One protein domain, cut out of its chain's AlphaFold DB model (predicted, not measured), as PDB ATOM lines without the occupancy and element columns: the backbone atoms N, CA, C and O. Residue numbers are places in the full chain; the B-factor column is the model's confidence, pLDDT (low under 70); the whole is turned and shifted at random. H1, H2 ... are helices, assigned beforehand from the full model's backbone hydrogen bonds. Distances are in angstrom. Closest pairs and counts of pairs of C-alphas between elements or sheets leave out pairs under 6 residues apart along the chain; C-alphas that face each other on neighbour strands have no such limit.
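This is residues 12 to 52 of the 100 residues of an uncharacterized protein of Trifolium subterraneum (UniProt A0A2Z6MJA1). A long helix, H1, sticks out with its first residues, 16 to 20, and after residue 31 the link of residues 32 to 41 loops round like a hook, from which a shorter helix, H2, folds back toward the side of H1. The middle of the hook is open. The printed part has 41 residues with two named helices, H1 then H2, and no named strand; the class is all helix. It is loose, with a radius of gyration of the C-alphas of 12.5 A, and flat, spanning 40 by 21 by 10 A.

H1, residues 16 to 31, begins at C-alpha 16 (-23.224, -20.330, -1.385) and is 22.1 A long. H2, residues 42 to 50, is 12.2 A long and ends at C-alpha 50 (-25.843, -26.924, 13.552).

H1 and H2 are near each other, with 6 pairs of C-alphas within 10 A and the closest 8.0 A apart. In both helices every O i to N i+4 pair is within hydrogen-bond range.

The C-alphas farthest apart, of Lys 12 and Ser 40, are 40.9 A apart. The printed part has no cut, and the 10-residue link is short. Residue 12 has pLDDT under 70.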
ATOM      1  N   LYS A  12     -16.175 -10.438  -6.159       69.62
ATOM      2  CA  LYS A  12     -15.865 -11.865  -6.218       69.62
ATOM      3  C   LYS A  12     -17.131 -12.660  -5.936       69.62
ATOM      4  O   LYS A  12     -17.669 -12.592  -4.835       69.62
ATOM      5  N   SER A  13     -17.569 -13.448  -6.917       73.56
ATOM      6  CA  SER A  13     -18.636 -14.432  -6.729       73.56
ATOM      7  C   SER A  13     -18.229 -15.434  -5.644       73.56
ATOM      8  O   SER A  13     -17.214 -16.124  -5.767       73.56
ATOM      9  N   ILE A  14     -18.993 -15.480  -4.552       79.75
ATOM     10  CA  ILE A  14     -18.806 -16.445  -3.468       79.75
ATOM     11  C   ILE A  14     -19.810 -17.570  -3.683       79.75
ATOM     12  O   ILE A  14     -21.014 -17.336  -3.757       79.75
ATOM     13  N   HIS A  15     -19.321 -18.806  -3.737       89.31
ATOM     14  CA  HIS A  15     -20.202 -19.963  -3.769       89.31
ATOM     15  C   HIS A  15     -21.009 -20.047  -2.464       89.31
ATOM     16  O   HIS A  15     -20.450 -19.901  -1.376       89.31
ATOM     17  N   VAL A  16     -22.311 -20.335  -2.547       90.00
ATOM     18  CA  VAL A  16     -23.224 -20.330  -1.385       90.00
ATOM     19  C   VAL A  16     -22.705 -21.209  -0.241       90.00
ATOM     20  O   VAL A  16     -22.654 -20.761   0.902       90.00
ATOM     21  N   ASN A  17     -22.204 -22.412  -0.541       93.50
ATOM     22  CA  ASN A  17     -21.610 -23.296   0.476       93.50
ATOM     23  C   ASN A  17     -20.410 -22.660   1.198       93.50
ATOM     24  O   ASN A  17     -20.229 -22.857   2.397       93.50
ATOM     25  N   THR A  18     -19.595 -21.874   0.492       91.44
ATOM     26  CA  THR A  18     -18.474 -21.148   1.096       91.44
ATOM     27  C   THR A  18     -18.978 -20.069   2.047       91.44
ATOM     28  O   THR A  18     -18.442 -19.941   3.144       91.44
ATOM     29  N   ALA A  19     -20.027 -19.334   1.665       91.62
ATOM     30  CA  ALA A  19     -20.645 -18.335   2.533       91.62
ATOM     31  C   ALA A  19     -21.248 -18.977   3.795       91.62
ATOM     32  O   ALA A  19     -20.989 -18.508   4.903       91.62
ATOM     33  N   ILE A  20     -21.973 -20.093   3.650       94.50
ATOM     34  CA  ILE A  20     -22.537 -20.855   4.776       94.50
ATOM     35  C   ILE A  20     -21.427 -21.299   5.737       94.50
ATOM     36  O   ILE A  20     -21.508 -21.035   6.935       94.50
ATOM     37  N   ASN A  21     -20.352 -21.900   5.219       95.00
ATOM     38  CA  ASN A  21     -19.234 -22.355   6.047       95.00
ATOM     39  C   ASN A  21     -18.533 -21.199   6.775       95.00
ATOM     40  O   ASN A  21     -18.129 -21.354   7.926       95.00
ATOM     41  N   GLN A  22     -18.407 -20.031   6.139       94.88
ATOM     42  CA  GLN A  22     -17.847 -18.839   6.784       94.88
ATOM     43  C   GLN A  22     -18.728 -18.337   7.934       94.88
ATOM     44  O   GLN A  22     -18.198 -17.965   8.986       94.88
ATOM     45  N   ILE A  23     -20.052 -18.346   7.755       95.25
ATOM     46  CA  ILE A  23     -21.007 -17.972   8.806       95.25
ATOM     47  C   ILE A  23     -20.901 -18.956   9.971       95.25
ATOM     48  O   ILE A  23     -20.675 -18.521  11.097       95.25
ATOM     49  N   ILE A  24     -20.972 -20.265   9.703       97.69
ATOM     50  CA  ILE A  24     -20.846 -21.306  10.735       97.69
ATOM     51  C   ILE A  24     -19.531 -21.143  11.503       97.69
ATOM     52  O   ILE A  24     -19.547 -21.127  12.728       97.69
ATOM     53  N   ALA A  25     -18.402 -20.955  10.813       96.81
ATOM     54  CA  ALA A  25     -17.105 -20.780  11.462       96.81
ATOM     55  C   ALA A  25     -17.046 -19.525  12.354       96.81
ATOM     56  O   ALA A  25     -16.548 -19.586  13.477       96.81
ATOM     57  N   SER A  26     -17.580 -18.393  11.884       96.56
ATOM     58  CA  SER A  26     -17.572 -17.133  12.648       96.56
ATOM     59  C   SER A  26     -18.471 -17.206  13.887       96.56
ATOM     60  O   SER A  26     -18.108 -16.724  14.963       96.56
ATOM     61  N   VAL A  27     -19.641 -17.829  13.741       96.38
ATOM     62  CA  VAL A  27     -20.603 -18.011  14.831       96.38
ATOM     63  C   VAL A  27     -20.099 -19.047  15.831       96.38
ATOM     64  O   VAL A  27     -20.175 -18.807  17.029       96.38
ATOM     65  N   SER A  28     -19.501 -20.146  15.369       97.12
ATOM     66  CA  SER A  28     -18.874 -21.146  16.239       97.12
ATOM     67  C   SER A  28     -17.764 -20.524  17.089       97.12
ATOM     68  O   SER A  28     -17.736 -20.729  18.300       97.12
ATOM     69  N   LEU A  29     -16.889 -19.705  16.492       95.88
ATOM     70  CA  LEU A  29     -15.803 -19.048  17.221       95.88
ATOM     71  C   LEU A  29     -16.331 -18.161  18.356       95.88
ATOM     72  O   LEU A  29     -15.870 -18.261  19.486       95.88
ATOM     73  N   THR A  30     -17.297 -17.294  18.056       95.44
ATOM     74  CA  THR A  30     -17.837 -16.341  19.038       95.44
ATOM     75  C   THR A  30     -18.752 -17.016  20.061       95.44
ATOM     76  O   THR A  30     -18.666 -16.719  21.249       95.44
ATOM     77  N   GLY A  31     -19.577 -17.969  19.625       94.12
ATOM     78  CA  GLY A  31     -20.493 -18.721  20.479       94.12
ATOM     79  C   GLY A  31     -19.773 -19.573  21.523       94.12
ATOM     80  O   GLY A  31     -20.201 -19.598  22.671       94.12
ATOM     81  N   ASN A  32     -18.645 -20.196  21.169       94.38
ATOM     82  CA  ASN A  32     -17.852 -21.003  22.105       94.38
ATOM     83  C   ASN A  32     -17.048 -20.180  23.129       94.38
ATOM     84  O   ASN A  32     -16.572 -20.738  24.112       94.38
ATOM     85  N   ILE A  33     -16.888 -18.869  22.918       94.50
ATOM     86  CA  ILE A  33     -16.262 -17.957  23.893       94.50
ATOM     87  C   ILE A  33     -17.284 -17.490  24.948       94.50
ATOM     88  O   ILE A  33     -16.910 -17.008  26.017       94.50
ATOM     89  N   SER A  34     -18.581 -17.628  24.664       90.94
ATOM     90  CA  SER A  34     -19.651 -17.231  25.575       90.94
ATOM     91  C   SER A  34     -19.669 -18.081  26.849       90.94
ATOM     92  O   SER A  34     -19.549 -19.301  26.796       90.94
ATOM     93  N   ASN A  35     -19.916 -17.434  27.992       90.00
ATOM     94  CA  ASN A  35     -20.184 -18.097  29.277       90.00
ATOM     95  C   ASN A  35     -21.692 -18.258  29.552       90.00
ATOM     96  O   ASN A  35     -22.097 -18.489  30.691       90.00
ATOM     97  N   LEU A  36     -22.542 -18.056  28.541       90.69
ATOM     98  CA  LEU A  36     -23.989 -18.195  28.683       90.69
ATOM     99  C   LEU A  36     -24.410 -19.665  28.691       90.69
ATOM    100  O   LEU A  36     -23.797 -20.515  28.045       90.69
ATOM    101  N   HIS A  37     -25.506 -19.939  29.393       91.81
ATOM    102  CA  HIS A  37     -26.130 -21.253  29.393       91.81
ATOM    103  C   HIS A  37     -27.140 -21.393  28.254       91.81
ATOM    104  O   HIS A  37     -27.896 -20.462  27.977       91.81
ATOM    105  N   ALA A  38     -27.177 -22.574  27.638       91.75
ATOM    106  CA  ALA A  38     -28.214 -22.941  26.679       91.75
ATOM    107  C   ALA A  38     -29.552 -23.174  27.399       91.75
ATOM    108  O   ALA A  38     -29.580 -23.743  28.498       91.75
ATOM    109  N   ASN A  39     -30.662 -22.777  26.773       88.88
ATOM    110  CA  ASN A  39     -31.998 -23.131  27.255       88.88
ATOM    111  C   ASN A  39     -32.298 -24.623  27.015       88.88
ATOM    112  O   ASN A  39     -31.644 -25.303  26.225       88.88
ATOM    113  N   SER A  40     -33.356 -25.132  27.638       87.19
ATOM    114  CA  SER A  40     -33.859 -26.500  27.469       87.19
ATOM    115  C   SER A  40     -34.751 -26.693  26.230       87.19
ATOM    116  O   SER A  40     -35.448 -27.702  26.125       87.19
ATOM    117  N   SER A  41     -34.759 -25.752  25.278       91.69
ATOM    118  CA  SER A  41     -35.595 -25.856  24.076       91.69
ATOM    119  C   SER A  41     -34.942 -26.714  22.984       91.69
ATOM    120  O   SER A  41     -33.760 -26.563  22.670       91.69
ATOM    121  N   MET A  42     -35.725 -27.587  22.341       93.75
ATOM    122  CA  MET A  42     -35.229 -28.420  21.234       93.75
ATOM    123  C   MET A  42     -34.830 -27.592  20.009       93.75
ATOM    124  O   MET A  42     -33.876 -27.934  19.315       93.75
ATOM    125  N   SER A  43     -35.533 -26.487  19.746       95.12
ATOM    126  CA  SER A  43     -35.195 -25.570  18.655       95.12
ATOM    127  C   SER A  43     -33.802 -24.971  18.834       95.12
ATOM    128  O   SER A  43     -33.010 -24.967  17.895       95.12
ATOM    129  N   GLU A  44     -33.478 -24.510  20.043       94.19
ATOM    130  CA  GLU A  44     -32.157 -23.959  20.341       94.19
ATOM    131  C   GLU A  44     -31.080 -25.037  20.284       94.19
ATOM    132  O   GLU A  44     -30.038 -24.812  19.673       94.19
ATOM    133  N   PHE A  45     -31.355 -26.232  20.814       94.25
ATOM    134  CA  PHE A  45     -30.444 -27.370  20.703       94.25
ATOM    135  C   PHE A  45     -30.055 -27.654  19.245       94.25
ATOM    136  O   PHE A  45     -28.870 -27.749  18.926       94.25
ATOM    137  N   VAL A  46     -31.036 -27.736  18.338       96.62
ATOM    138  CA  VAL A  46     -30.786 -27.989  16.910       96.62
ATOM    139  C   VAL A  46     -29.941 -26.874  16.288       96.62
ATOM    140  O   VAL A  46     -28.995 -27.167  15.555       96.62
ATOM    141  N   ILE A  47     -30.235 -25.611  16.607       95.69
ATOM    142  CA  ILE A  47     -29.500 -24.448  16.090       95.69
ATOM    143  C   ILE A  47     -28.049 -24.444  16.591       95.69
ATOM    144  O   ILE A  47     -27.124 -24.353  15.784       95.69
ATOM    145  N   LEU A  48     -27.826 -24.582  17.901       95.44
ATOM    146  CA  LEU A  48     -26.486 -24.569  18.499       95.44
ATOM    147  C   LEU A  48     -25.631 -25.732  17.985       95.44
ATOM    148  O   LEU A  48     -24.456 -25.542  17.661       95.44
ATOM    149  N   LYS A  49     -26.234 -26.916  17.819       95.69
ATOM    150  CA  LYS A  49     -25.568 -28.078  17.223       95.69
ATOM    151  C   LYS A  49     -25.199 -27.799  15.760       95.69
ATOM    152  O   LYS A  49     -24.062 -28.054  15.367       95.69
ATOM    153  N   ALA A  50     -26.115 -27.260  14.955       96.69
ATOM    154  CA  ALA A  50     -25.843 -26.924  13.552       96.69
ATOM    155  C   ALA A  50     -24.716 -25.883  13.396       96.69
ATOM    156  O   ALA A  50     -23.974 -25.916  12.417       96.69
ATOM    157  N   LEU A  51     -24.561 -24.995  14.379       96.75
ATOM    158  CA  LEU A  51     -23.535 -23.953  14.419       96.75
ATOM    159  C   LEU A  51     -22.232 -24.383  15.115       96.75
ATOM    160  O   LEU A  51     -21.339 -23.556  15.278       96.75
ATOM    161  N   ASN A  52     -22.090 -25.654  15.505       96.50
ATOM    162  CA  ASN A  52     -20.917 -26.182  16.214       96.50
ATOM    163  C   ASN A  52     -20.570 -25.389  17.492       96.50
ATOM    164  O   ASN A  52     -19.404 -25.063  17.738       96.50
TER     165      ASN A  52